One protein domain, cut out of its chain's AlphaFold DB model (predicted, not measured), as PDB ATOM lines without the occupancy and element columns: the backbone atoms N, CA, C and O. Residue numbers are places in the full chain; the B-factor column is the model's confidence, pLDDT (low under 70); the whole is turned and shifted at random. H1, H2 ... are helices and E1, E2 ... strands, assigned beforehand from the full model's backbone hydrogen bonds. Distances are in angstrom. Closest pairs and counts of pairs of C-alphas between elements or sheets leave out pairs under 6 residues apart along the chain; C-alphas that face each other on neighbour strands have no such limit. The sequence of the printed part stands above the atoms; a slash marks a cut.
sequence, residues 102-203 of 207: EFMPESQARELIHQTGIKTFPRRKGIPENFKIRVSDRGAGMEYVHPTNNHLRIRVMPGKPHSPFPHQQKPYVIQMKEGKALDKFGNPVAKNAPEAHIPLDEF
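This is residues 102 to 203 of the 207 residues of an uncharacterized protein of Parachlamydiales bacterium (UniProt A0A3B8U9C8). There is little regular structure: one twisted sheet of five short antiparallel strands, order E1 E2 E3 E4 E5, with H1 along edge strand E1. The 102 printed residues run H1 E1 E2 E3 H2 E4 E5, class mixed, with 36 in these named elements. The whole is compact, radius of gyration of the C-alphas 12.9 A, spans 35 by 33 by 22 A.

H1, residues 106 to 115, 14.5 A, begins at C-alpha (103.254, 59.214, 107.959). Then come E1, 132 to 135; E2, 142 to 145; E3, 153 to 157; H2, 166 to 169; E4, 172 to 177, 16.8 A; and E5, 180 to 182, ending at C-alpha (88.785, 59.625, 89.539).

H1 is on one face of the sheet, two layers, height 7.7 A, over E1; their closest C-alphas, Ala 109 and Val 135, are 6.1 A apart. E1 E2 E3 form a meander, successive antiparallel neighbours. Within hydrogen-bond range are N 134 and O 143, 3.1 A; N 144 and O 154, 2.8 A; N 155 and O 174, 2.8 A; N 182 and O 175, 2.9 A. H1 has every O i to N i+4 pair within range; H2, too short for one, is not on the sheet.

The printed part has no cut; H1 to E1 is a long link. No printed residue is under pLDDT 70.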
ATOM      1  N   GLU A 102     111.609  59.980  98.962       94.62
ATOM      2  CA  GLU A 102     111.536  58.579  99.355       94.62
ATOM      3  C   GLU A 102     110.321  58.274 100.230       94.62
ATOM      4  O   GLU A 102     109.709  59.165 100.831       94.62
ATOM      5  N   PHE A 103     109.962  56.990 100.289       96.69
ATOM      6  CA  PHE A 103     108.903  56.538 101.179       96.69
ATOM      7  C   PHE A 103     109.336  56.636 102.644       96.69
ATOM      8  O   PHE A 103     110.455  56.270 102.997       96.69
ATOM      9  N   MET A 104     108.433  57.099 103.502       97.06
ATOM     10  CA  MET A 104     108.688  57.338 104.921       97.06
ATOM     11  C   MET A 104     107.428  57.106 105.768       97.06
ATOM     12  O   MET A 104     106.325  57.029 105.217       97.06
ATOM     13  N   PRO A 105     107.548  57.007 107.104       97.06
ATOM     14  CA  PRO A 105     106.396  56.994 107.999       97.06
ATOM     15  C   PRO A 105     105.524  58.251 107.863       97.06
ATOM     16  O   PRO A 105     106.021  59.352 107.626       97.06
ATOM     17  N   GLU A 106     104.213  58.104 108.081       96.12
ATOM     18  CA  GLU A 106     103.254  59.214 107.959       96.12
ATOM     19  C   GLU A 106     103.595  60.391 108.879       96.12
ATOM     20  O   GLU A 106     103.496  61.551 108.480       96.12
ATOM     21  N   SER A 107     104.012  60.091 110.109       96.75
ATOM     22  CA  SER A 107     104.418  61.085 111.103       96.75
ATOM     23  C   SER A 107     105.584  61.938 110.609       96.75
ATOM     24  O   SER A 107     105.521  63.161 110.709       96.75
ATOM     25  N   GLN A 108     106.595  61.312 110.006       97.19
ATOM     26  CA  GLN A 108     107.764  62.001 109.467       97.19
ATOM     27  C   GLN A 108     107.389  62.908 108.288       97.19
ATOM     28  O   GLN A 108     107.804  64.065 108.245       97.19
ATOM     29  N   ALA A 109     106.552  62.427 107.361       96.19
ATOM     30  CA  ALA A 109     106.075  63.248 106.246       96.19
ATOM     31  C   ALA A 109     105.311  64.490 106.741       96.19
ATOM     32  O   ALA A 109     105.490  65.589 106.214       96.19
ATOM     33  N   ARG A 110     104.480  64.331 107.781       96.81
ATOM     34  CA  ARG A 110     103.746  65.443 108.401       96.81
ATOM     35  C   ARG A 110     104.665  66.443 109.079       96.81
ATOM     36  O   ARG A 110     104.465  67.640 108.906       96.81
ATOM     37  N   GLU A 111     105.651  65.962 109.824       97.25
ATOM     38  CA  GLU A 111     106.630  66.810 110.499       97.25
ATOM     39  C   GLU A 111     107.401  67.678 109.499       97.25
ATOM     40  O   GLU A 111     107.433  68.898 109.653       97.25
ATOM     41  N   LEU A 112     107.916  67.078 108.418       96.62
ATOM     42  CA  LEU A 112     108.608  67.805 107.348       96.62
ATOM     43  C   LEU A 112     107.723  68.886 106.716       96.62
ATOM     44  O   LEU A 112     108.174  70.007 106.497       96.62
ATOM     45  N   ILE A 113     106.453  68.580 106.443       96.56
ATOM     46  CA  ILE A 113     105.524  69.569 105.886       96.56
ATOM     47  C   ILE A 113     105.247  70.688 106.902       96.56
ATOM     48  O   ILE A 113     105.275  71.862 106.534       96.56
ATOM     49  N   HIS A 114     105.047  70.370 108.181       97.12
ATOM     50  CA  HIS A 114     104.798  71.379 109.214       97.12
ATOM     51  C   HIS A 114     105.981  72.334 109.421       97.12
ATOM     52  O   HIS A 114     105.750  73.515 109.678       97.12
ATOM     53  N   GLN A 115     107.227  71.878 109.237       96.75
ATOM     54  CA  GLN A 115     108.419  72.742 109.278       96.75
ATOM     55  C   GLN A 115     108.386  73.857 108.218       96.75
ATOM     56  O   GLN A 115     108.993  74.907 108.410       96.75
ATOM     57  N   THR A 116     107.622  73.680 107.135       95.19
ATOM     58  CA  THR A 116     107.414  74.719 106.110       95.19
ATOM     59  C   THR A 116     106.336  75.743 106.480       95.19
ATOM     60  O   THR A 116     106.114  76.695 105.741       95.19
ATOM     61  N   GLY A 117     105.629  75.556 107.601       95.44
ATOM     62  CA  GLY A 117     104.483  76.378 108.001       95.44
ATOM     63  C   GLY A 117     103.167  76.012 107.302       95.44
ATOM     64  O   GLY A 117     102.151  76.675 107.514       95.44
ATOM     65  N   ILE A 118     103.155  74.957 106.483       96.06
ATOM     66  CA  ILE A 118     101.957  74.467 105.798       96.06
ATOM     67  C   ILE A 118     101.319  73.345 106.617       96.06
ATOM     68  O   ILE A 118     101.985  72.421 107.078       96.06
ATOM     69  N   LYS A 119     100.000  73.417 106.806       95.19
ATOM     70  CA  LYS A 119      99.244  72.402 107.550       95.19
ATOM     71  C   LYS A 119      99.065  71.116 106.742       95.19
ATOM     72  O   LYS A 119      98.842  71.161 105.532       95.19
ATOM     73  N   THR A 120      99.050  69.981 107.432       95.56
ATOM     74  CA  THR A 120      98.619  68.697 106.860       95.56
ATOM     75  C   THR A 120      97.196  68.333 107.284       95.56
ATOM     76  O   THR A 120      96.578  69.004 108.109       95.56
ATOM     77  N   PHE A 121      96.659  67.256 106.705       94.31
ATOM     78  CA  PHE A 121      95.309  66.752 106.986       94.31
ATOM     79  C   PHE A 121      95.375  65.277 107.335       94.31
ATOM     80  O   PHE A 121      96.207  64.582 106.745       94.31
ATOM     81  N   PRO A 122      94.542  64.784 108.264       91.25
ATOM     82  CA  PRO A 122      94.541  63.377 108.641       91.25
ATOM     83  C   PRO A 122      94.296  62.484 107.423       91.25
ATOM     84  O   PRO A 122      93.632  62.886 106.461       91.25
ATOM     85  N   ARG A 123      94.823  61.258 107.481       92.44
ATOM     86  CA  ARG A 123      94.515  60.205 106.514       92.44
ATOM     87  C   ARG A 123      92.998  60.082 106.373       92.44
ATOM     88  O   ARG A 123      92.278  59.937 107.359       92.44
ATOM     89  N   ARG A 124      92.498  60.188 105.141       91.38
ATOM     90  CA  ARG A 124      91.055  60.130 104.877       91.38
ATOM     91  C   ARG A 124      90.537  58.708 105.062       91.38
ATOM     92  O   ARG A 124      91.229  57.734 104.769       91.38
ATOM     93  N   LYS A 125      89.292  58.603 105.533       87.19
ATOM     94  CA  LYS A 125      88.629  57.325 105.806       87.19
ATOM     95  C   LYS A 125      88.664  56.422 104.568       87.19
ATOM     96  O   LYS A 125      88.305  56.847 103.472       87.19
ATOM     97  N   GLY A 126      89.076  55.174 104.771       91.44
ATOM     98  CA  GLY A 126      89.122  54.141 103.736       91.44
ATOM     99  C   GLY A 126      90.462  54.001 103.011       91.44
ATOM    100  O   GLY A 126      90.651  52.979 102.364       91.44
ATOM    101  N   ILE A 127      91.403  54.949 103.142       94.56
ATOM    102  CA  ILE A 127      92.757  54.781 102.582       94.56
ATOM    103  C   ILE A 127      93.493  53.673 103.366       94.56
ATOM    104  O   ILE A 127      93.716  53.856 104.567       94.56
ATOM    105  N   PRO A 128      93.910  52.558 102.733       95.00
ATOM    106  CA  PRO A 128      94.504  51.426 103.450       95.00
ATOM    107  C   PRO A 128      95.842  51.750 104.134       95.00
ATOM    108  O   PRO A 128      96.718  52.386 103.544       95.00
ATOM    109  N   GLU A 129      96.027  51.281 105.373       95.12
ATOM    110  CA  GLU A 129      97.220  51.550 106.205       95.12
ATOM    111  C   GLU A 129      98.539  51.086 105.574       95.12
ATOM    112  O   GLU A 129      99.572  51.721 105.758       95.12
ATOM    113  N   ASN A 130      98.502  50.037 104.749       95.56
ATOM    114  CA  ASN A 130      99.679  49.492 104.069       95.56
ATOM    115  C   ASN A 130     100.164  50.323 102.864       95.56
ATOM    116  O   ASN A 130     101.114  49.919 102.187       95.56
ATOM    117  N   PHE A 131      99.516  51.449 102.550       96.81
ATOM    118  CA  PHE A 131      99.978  52.346 101.493       96.81
ATOM    119  C   PHE A 131     101.260  53.047 101.942       96.81
ATOM    120  O   PHE A 131     101.336  53.602 103.037       96.81
ATOM    121  N   LYS A 132     102.263  53.045 101.065       97.38
ATOM    122  CA  LYS A 132     103.547  53.711 101.288       97.38
ATOM    123  C   LYS A 132     103.364  55.215 101.132       97.38
ATOM    124  O   LYS A 132     102.631  55.656 100.248       97.38
ATOM    125  N   ILE A 133     104.041  55.998 101.962       97.06
ATOM    126  CA  ILE A 133     103.784  57.437 102.080       97.06
ATOM    127  C   ILE A 133     105.017  58.218 101.676       97.06
ATOM    128  O   ILE A 133     106.121  57.833 102.033       97.06
ATOM    129  N   ARG A 134     104.837  59.318 100.952       95.62
ATOM    130  CA  ARG A 134     105.911  60.270 100.639       95.62
ATOM    131  C   ARG A 134     105.360  61.681 100.492       95.62
ATOM    132  O   ARG A 134     104.156  61.871 100.304       95.62
ATOM    133  N   VAL A 135     106.242  62.671 100.536       96.12
ATOM    134  CA  VAL A 135     105.880  64.060 100.242       96.12
ATOM    135  C   VAL A 135     105.643  64.225  98.737       96.12
ATOM    136  O   VAL A 135     106.327  63.613  97.915       96.12
ATOM    137  N   SER A 136     104.661  65.043  98.361       92.38
ATOM    138  CA  SER A 136     104.369  65.312  96.954       92.38
ATOM    139  C   SER A 136     105.507  66.073  96.255       92.38
ATOM    140  O   SER A 136     106.305  66.804  96.846       92.38
ATOM    141  N   ASP A 137     105.584  65.898  94.942       83.81
ATOM    142  CA  ASP A 137     106.394  66.693  94.025       83.81
ATOM    143  C   ASP A 137     105.746  68.042  93.660       83.81
ATOM    144  O   ASP A 137     106.429  68.910  93.130       83.81
ATOM    145  N   ARG A 138     104.454  68.246  93.958       77.12
ATOM    146  CA  ARG A 138     103.684  69.457  93.609       77.12
ATOM    147  C   ARG A 138     103.509  70.435  94.776       77.12
ATOM    148  O   ARG A 138     102.508  71.152  94.845       77.12
ATOM    149  N   GLY A 139     104.467  70.449  95.695       75.25
ATOM    150  CA  GLY A 139     104.441  71.244  96.924       75.25
ATOM    151  C   GLY A 139     104.069  70.410  98.150       75.25
ATOM    152  O   GLY A 139     104.080  69.182  98.101       75.25
ATOM    153  N   ALA A 140     103.740  71.086  99.250       88.56
ATOM    154  CA  ALA A 140     103.540  70.535 100.596       88.56
ATOM    155  C   ALA A 140     102.290  69.639 100.793       88.56
ATOM    156  O   ALA A 140     101.572  69.745 101.786       88.56
ATOM    157  N   GLY A 141     102.000  68.764  99.830       94.50
ATOM    158  CA  GLY A 141     101.036  67.677  99.956       94.50
ATOM    159  C   GLY A 141     101.695  66.339 100.272       94.50
ATOM    160  O   GLY A 141     102.918  66.210 100.313       94.50
ATOM    161  N   MET A 142     100.864  65.319 100.450       96.19
ATOM    162  CA  MET A 142     101.283  63.965 100.802       96.19
ATOM    163  C   MET A 142     100.661  62.949  99.846       96.19
ATOM    164  O   MET A 142      99.485  63.052  99.492       96.19
ATOM    165  N   GLU A 143     101.452  61.969  99.422       96.25
ATOM    166  CA  GLU A 143     101.015  60.864  98.573       96.25
ATOM    167  C   GLU A 143     100.958  59.561  99.366       96.25
ATOM    168  O   GLU A 143     101.901  59.219 100.072       96.25
ATOM    169  N   TYR A 144      99.873  58.818  99.177       97.00
ATOM    170  CA  TYR A 144      99.672  57.445  99.613       97.00
ATOM    171  C   TYR A 144      99.695  56.557  98.370       97.00
ATOM    172  O   TYR A 144      98.846  56.699  97.490       97.00
ATOM    173  N   VAL A 145     100.658  55.649  98.273       96.38
ATOM    174  CA  VAL A 145     100.906  54.827  97.084       96.38
ATOM    175  C   VAL A 145     100.732  53.357  97.441       96.38
ATOM    176  O   VAL A 145     101.328  52.877  98.407       96.38
ATOM    177  N   HIS A 146      99.939  52.626  96.658       96.31
ATOM    178  CA  HIS A 146      99.757  51.193  96.870       96.31
ATOM    179  C   HIS A 146     101.118  50.465  96.823       96.31
ATOM    180  O   HIS A 146     101.944  50.768  95.955       96.31
ATOM    181  N   PRO A 147     101.391  49.497  97.720       95.00
ATOM    182  CA  PRO A 147     102.727  48.918  97.892       95.00
ATOM    183  C   PRO A 147     103.302  48.275  96.624       95.00
ATOM    184  O   PRO A 147     104.510  48.376  96.396       95.00
ATOM    185  N   THR A 148     102.441  47.674  95.797       93.31
ATOM    186  CA  THR A 148     102.802  46.938  94.570       93.31
ATOM    187  C   THR A 148     102.215  47.518  93.280       93.31
ATOM    188  O   THR A 148     102.617  47.102  92.199       93.31
ATOM    189  N   ASN A 149     101.278  48.471  93.357       91.44
ATOM    190  CA  ASN A 149     100.575  49.012  92.186       91.44
ATOM    191  C   ASN A 149     100.679  50.537  92.176       91.44
ATOM    192  O   ASN A 149      99.789  51.239  92.644       91.44
ATOM    193  N   ASN A 150     101.750  51.071  91.599       84.75
ATOM    194  CA  ASN A 150     101.985  52.518  91.594       84.75
ATOM    195  C   ASN A 150     100.936  53.318  90.786       84.75
ATOM    196  O   ASN A 150     100.908  54.547  90.872       84.75
ATOM    197  N   HIS A 151     100.067  52.646  90.018       88.94
ATOM    198  CA  HIS A 151      98.929  53.267  89.335       88.94
ATOM    199  C   HIS A 151      97.714  53.477  90.247       88.94
ATOM    200  O   HIS A 151      96.790  54.184  89.844       88.94
ATOM    201  N   LEU A 152      97.730  52.908  91.457       95.25
ATOM    202  CA  LEU A 152      96.794  53.194  92.536       95.25
ATOM    203  C   LEU A 152      97.482  54.071  93.582       95.25
ATOM    204  O   LEU A 152      98.341  53.627  94.348       95.25
ATOM    205  N   ARG A 153      97.111  55.350  93.600       95.62
ATOM    206  CA  ARG A 153      97.650  56.316  94.560       95.62
ATOM    207  C   ARG A 153      96.640  57.399  94.890       95.62
ATOM    208  O   ARG A 153      95.812  57.761  94.059       95.62
ATOM    209  N   ILE A 154      96.762  57.953  96.082       96.81
ATOM    210  CA  ILE A 154      95.976  59.078  96.564       96.81
ATOM    211  C   ILE A 154      96.952  60.199  96.883       96.81
ATOM    212  O   ILE A 154      97.951  59.975  97.555       96.81
ATOM    213  N   ARG A 155      96.666  61.411  96.426       96.25
ATOM    214  CA  ARG A 155      97.430  62.604  96.776       96.25
ATOM    215  C   ARG A 155      96.528  63.579  97.508       96.25
ATOM    216  O   ARG A 155      95.528  64.013  96.949       96.25
ATOM    217  N   VAL A 156      96.906  63.935  98.729       97.00
ATOM    218  CA  VAL A 156      96.218  64.918  99.567       97.00
ATOM    219  C   VAL A 156      97.009  66.218  99.527       97.00
ATOM    220  O   VAL A 156      98.182  66.244  99.896       97.00
ATOM    221  N   MET A 157      96.373  67.294  99.073       96.25
ATOM    222  CA  MET A 157      96.995  68.604  98.904       96.25
ATOM    223  C   MET A 157      96.364  69.627  99.854       96.25
ATOM    224  O   MET A 157      95.143  69.624 100.026       96.25
ATOM    225  N   PRO A 158      97.156  70.550 100.428       96.44
ATOM    226  CA  PRO A 158      96.639  71.606 101.298       96.44
ATOM    227  C   PRO A 158      95.861  72.706 100.580       96.44
ATOM    228  O   PRO A 158      95.229  73.528 101.245       96.44
ATOM    229  N   GLY A 159      95.870  72.698  99.248       94.88
ATOM    230  CA  GLY A 159      95.401  73.811  98.439       94.88
ATOM    231  C   GLY A 159      96.418  74.947  98.408       94.88
ATOM    232  O   GLY A 159      97.209  75.123  99.332       94.88
ATOM    233  N   LYS A 160      96.409  75.707  97.320       93.81
ATOM    234  CA  LYS A 160      97.308  76.826  97.048       93.81
ATOM    235  C   LYS A 160      96.462  78.084  96.863       93.81
ATOM    236  O   LYS A 160      95.961  78.293  95.764       93.81
ATOM    237  N   PRO A 161      96.273  78.926  97.894       93.44
ATOM    238  CA  PRO A 161      95.410  80.109  97.802       93.44
ATOM    239  C   PRO A 161      95.727  81.062  96.641       93.44
ATOM    240  O   PRO A 161      94.835  81.750  96.158       93.44
ATOM    241  N   HIS A 162      96.983  81.102  96.194       91.44
ATOM    242  CA  HIS A 162      97.433  81.899  95.051       91.44
ATOM    243  C   HIS A 162      97.196  81.231  93.685       91.44
ATOM    244  O   HIS A 162      97.435  81.868  92.665       91.44
ATOM    245  N   SER A 163      96.769  79.964  93.646       91.31
ATOM    246  CA  SER A 163      96.551  79.239  92.394       91.31
ATOM    247  C   SER A 163      95.505  79.955  91.537       91.31
ATOM    248  O   SER A 163      94.448  80.334  92.059       91.31
ATOM    249  N   PRO A 164      95.733  80.087  90.219       90.44
ATOM    250  CA  PRO A 164      94.729  80.624  89.306       90.44
ATOM    251  C   PRO A 164      93.544  79.668  89.113       90.44
ATOM    252  O   PRO A 164      92.512  80.073  88.583       90.44
ATOM    253  N   PHE A 165      93.661  78.407  89.549       92.25
ATOM    254  CA  PHE A 165      92.618  77.396  89.427       92.25
ATOM    255  C   PHE A 165      91.804  77.302  90.726       92.25
ATOM    256  O   PHE A 165      92.313  76.794  91.730       92.25
ATOM    257  N   PRO A 166      90.514  77.701  90.741       94.62
ATOM    258  CA  PRO A 166      89.718  77.731  91.972       94.62
ATOM    259  C   PRO A 166      89.639  76.383  92.704       94.62
ATOM    260  O   PRO A 166      89.685  76.327  93.932       94.62
ATOM    261  N   HIS A 167      89.594  75.278  91.955       94.56
ATOM    262  CA  HIS A 167      89.543  73.917  92.496       94.56
ATOM    263  C   HIS A 167      90.865  73.456  93.143       94.56
ATOM    264  O   HIS A 167      90.894  72.428  93.812       94.56
ATOM    265  N   GLN A 168      91.954  74.218  92.989       94.75
ATOM    266  CA  GLN A 168      93.241  73.974  93.644       94.75
ATOM    267  C   GLN A 168      93.521  74.941  94.800       94.75
ATOM    268  O   GLN A 168      94.527  74.777  95.486       94.75
ATOM    269  N   GLN A 169      92.663  75.938  95.049       95.06
ATOM    270  CA  GLN A 169      92.891  76.940  96.100       95.06
ATOM    271  C   GLN A 169      92.618  76.413  97.514       95.06
ATOM    272  O   GLN A 169      93.283  76.814  98.469       95.06
ATOM    273  N   LYS A 170      91.646  75.507  97.649       96.12
ATOM    274  CA  LYS A 170      91.257  74.863  98.915       96.12
ATOM    275  C   LYS A 170      91.873  73.465  99.030       96.12
ATOM    276  O   LYS A 170      92.311  72.941  98.017       96.12
ATOM    277  N   PRO A 171      91.910  72.838 100.218       97.31
ATOM    278  CA  PRO A 171      92.394  71.468 100.355       97.31
ATOM    279  C   PRO A 171      91.603  70.483  99.490       97.31
ATOM    280  O   PRO A 171      90.369  70.491  99.505       97.31
ATOM    281  N   TYR A 172      92.312  69.612  98.779       97.12
ATOM    282  CA  TYR A 172      91.717  68.652  97.851       97.12
ATOM    283  C   TYR A 172      92.466  67.320  97.852       97.12
ATOM    284  O   TYR A 172      93.602  67.204  98.323       97.12
ATOM    285  N   VAL A 173      91.817  66.305  97.293       97.44
ATOM    286  CA  VAL A 173      92.356  64.967  97.084       97.44
ATOM    287  C   VAL A 173      92.271  64.619  95.605       97.44
ATOM    288  O   VAL A 173      91.247  64.835  94.968       97.44
ATOM    289  N   ILE A 174      93.347  64.052  95.068       96.75
ATOM    290  CA  ILE A 174      93.336  63.380  93.768       96.75
ATOM    291  C   ILE A 174      93.521  61.896  94.029       96.75
ATOM    292  O   ILE A 174      94.523  61.493  94.624       96.75
ATOM    293  N   GLN A 175      92.594  61.080  93.548       97.38
ATOM    294  CA  GLN A 175      92.763  59.638  93.516       97.38
ATOM    295  C   GLN A 175      93.053  59.184  92.085       97.38
ATOM    296  O   GLN A 175      92.334  59.535  91.156       97.38
ATOM    297  N   MET A 176      94.110  58.394  91.921       96.69
ATOM    298  CA  MET A 176      94.472  57.748  90.666       96.69
ATOM    299  C   MET A 176      94.203  56.250  90.763       96.69
ATOM    300  O   MET A 176      94.558  55.631  91.767       96.69
ATOM    301  N   LYS A 177      93.644  55.675  89.699       95.06
ATOM    302  CA  LYS A 177      93.493  54.232  89.501       95.06
ATOM    303  C   LYS A 177      93.757  53.916  88.032       95.06
ATOM    304  O   LYS A 177      93.262  54.618  87.155       95.06
ATOM    305  N   GLU A 178      94.592  52.911  87.766       90.50
ATOM    306  CA  GLU A 178      94.938  52.473  86.398       90.50
ATOM    307  C   GLU A 178      95.422  53.624  85.490       90.50
ATOM    308  O   GLU A 178      95.131  53.695  84.299       90.50
ATOM    309  N   GLY A 179      96.148  54.582  86.073       87.75
ATOM    310  CA  GLY A 179      96.691  55.733  85.346       87.75
ATOM    311  C   GLY A 179      95.691  56.861  85.064       87.75
ATOM    312  O   GLY A 179      96.110  57.908  84.573       87.75
ATOM    313  N   LYS A 180      94.414  56.711  85.430       94.94
ATOM    314  CA  LYS A 180      93.383  57.754  85.308       94.94
ATOM    315  C   LYS A 180      93.072  58.379  86.663       94.94
ATOM    316  O   LYS A 180      93.196  57.715  87.691       94.94
ATOM    317  N   ALA A 181      92.703  59.659  86.666       97.06
ATOM    318  CA  ALA A 181      92.160  60.297  87.859       97.06
ATOM    319  C   ALA A 181      90.685  59.916  88.010       97.06
ATOM    320  O   ALA A 181      90.019  59.663  87.007       97.06
ATOM    321  N   LEU A 182      90.192  59.866  89.243       97.81
ATOM    322  CA  LEU A 182      88.785  59.625  89.539       97.81
ATOM    323  C   LEU A 182      88.107  60.914  90.003       97.81
ATOM    324  O   LEU A 182      88.723  61.714  90.708       97.81
ATOM    325  N   ASP A 183      86.838  61.082  89.640       97.44
ATOM    326  CA  ASP A 183      85.953  62.054  90.278       97.44
ATOM    327  C   ASP A 183      85.461  61.547  91.652       97.44
ATOM    328  O   ASP A 183      85.765  60.433  92.092       97.44
ATOM    329  N   LYS A 184      84.646  62.353  92.342       96.00
ATOM    330  CA  LYS A 184      84.085  61.999  93.661       96.00
ATOM    331  C   LYS A 184      83.147  60.782  93.663       96.00
ATOM    332  O   LYS A 184      82.891  60.195  94.719       96.00
ATOM    333  N   PHE A 185      82.630  60.399  92.498       96.00
ATOM    334  CA  PHE A 185      81.762  59.239  92.311       96.00
ATOM    335  C   PHE A 185      82.549  57.981  91.910       96.00
ATOM    336  O   PHE A 185      82.000  56.884  91.969       96.00
ATOM    337  N   GLY A 186      83.839  58.117  91.590       95.69
ATOM    338  CA  GLY A 186      84.706  57.027  91.151       95.69
ATOM    339  C   GLY A 186      84.774  56.862  89.631       95.69
ATOM    340  O   GLY A 186      85.318  55.861  89.167       95.69
ATOM    341  N   ASN A 187      84.248  57.810  88.850       97.25
ATOM    342  CA  ASN A 187      84.331  57.762  87.394       97.25
ATOM    343  C   ASN A 187      85.698  58.267  86.912       97.25
ATOM    344  O   ASN A 187      86.219  59.240  87.463       97.25
ATOM    345  N   PRO A 188      86.281  57.655  85.868       97.12
ATOM    346  CA  PRO A 188      87.545  58.108  85.308       97.12
ATOM    347  C   PRO A 188      87.392  59.450  84.580       97.12
ATOM    348  O   PRO A 188      86.553  59.593  83.694       97.12
ATOM    349  N   VAL A 189      88.270  60.398  84.899       97.56
ATOM    350  CA  VAL A 189      88.306  61.757  84.336       97.56
ATOM    351  C   VAL A 189      89.731  62.154  83.945       97.56
ATOM    352  O   VAL A 189      90.717  61.494  84.301       97.56
ATOM    353  N   ALA A 190      89.866  63.244  83.186       94.31
ATOM    354  CA  ALA A 190      91.180  63.787  82.863       94.31
ATOM    355  C   ALA A 190      91.864  64.318  84.135       94.31
ATOM    356  O   ALA A 190      91.253  64.994  84.955       94.31
ATOM    357  N   LYS A 191      93.168  64.057  84.284       90.38
ATOM    358  CA  LYS A 191      93.934  64.388  85.502       90.38
ATOM    359  C   LYS A 191      93.886  65.870  85.893       90.38
ATOM    360  O   LYS A 191      93.939  66.187  87.077       90.38
ATOM    361  N   ASN A 192      93.832  66.758  84.904       88.94
ATOM    362  CA  ASN A 192      93.837  68.206  85.113       88.94
ATOM    363  C   ASN A 192      92.422  68.797  85.148       88.94
ATOM    364  O   ASN A 192      92.282  70.010  85.254       88.94
ATOM    365  N   ALA A 193      91.384  67.967  85.023       94.50
ATOM    366  CA  ALA A 193      90.019  68.451  85.071       94.50
ATOM    367  C   ALA A 193      89.655  68.897  86.501       94.50
ATOM    368  O   ALA A 193      90.161  68.317  87.473       94.50
ATOM    369  N   PRO A 194      88.789  69.911  86.663       96.38
ATOM    370  CA  PRO A 194      88.350  70.368  87.979       96.38
ATOM    371  C   PRO A 194      87.801  69.237  88.856       96.38
ATOM    372  O   PRO A 194      88.138  69.150  90.032       96.38
ATOM    373  N   GLU A 195      87.026  68.321  88.280       97.12
ATOM    374  CA  GLU A 195      86.397  67.201  88.982       97.12
ATOM    375  C   GLU A 195      87.382  66.131  89.483       97.12
ATOM    376  O   GLU A 195      87.046  65.384  90.400       97.12
ATOM    377  N   ALA A 196      88.614  66.097  88.959       97.50
ATOM    378  CA  ALA A 196      89.687  65.260  89.500       97.50
ATOM    379  C   ALA A 196      90.204  65.764  90.862       97.50
ATOM    380  O   ALA A 196      90.875  65.025  91.585       97.50
ATOM    381  N   HIS A 197      89.927  67.027  91.204       97.31
ATOM    382  CA  HIS A 197      90.353  67.687  92.436       97.31
ATOM    383  C   HIS A 197      89.200  67.670  93.440       97.31
ATOM    384  O   HIS A 197      88.478  68.649  93.621       97.31
ATOM    385  N   ILE A 198      89.012  66.522  94.086       97.69
ATOM    386  CA  ILE A 198      87.887  66.279  94.990       97.69
ATOM    387  C   ILE A 198      88.098  67.098  96.272       97.69
ATOM    388  O   ILE A 198      89.143  66.927  96.910       97.69
ATOM    389  N   PRO A 199      87.151  67.959  96.692       97.25
ATOM    390  CA  PRO A 199      87.243  68.663  97.966       97.25
ATOM    391  C   PRO A 199      87.530  67.697  99.117       97.25
ATOM    392  O   PRO A 199      86.983  66.592  99.174       97.25
ATOM    393  N   LEU A 200      88.436  68.085 100.018       95.81
ATOM    394  CA  LEU A 200      88.929  67.184 101.059       95.81
ATOM    395  C   LEU A 200      87.798  66.570 101.894       95.81
ATOM    396  O   LEU A 200      87.865  65.393 102.231       95.81
ATOM    397  N   ASP A 201      86.787  67.361 102.235       94.94
ATOM    398  CA  ASP A 201      85.603  66.978 103.002       94.94
ATOM    399  C   ASP A 201      84.654  66.039 102.245       94.94
ATOM    400  O   ASP A 201      84.069  65.160 102.876       94.94
ATOM    401  N   GLU A 202      84.584  66.139 100.917       95.44
ATOM    402  CA  GLU A 202      83.790  65.260 100.045       95.44
ATOM    403  C   GLU A 202      84.487  63.931  99.704       95.44
ATOM    404  O   GLU A 202      83.848  62.995  99.216       95.44
ATOM    405  N   PHE A 203      85.797  63.817  99.941       96.62
ATOM    406  CA  PHE A 203      86.556  62.642  99.521       96.62
ATOM    407  C   PHE A 203      86.187  61.372 100.304       96.62
ATOM    408  O   PHE A 203      86.322  61.310 101.532       96.62
TER     409      PHE A 203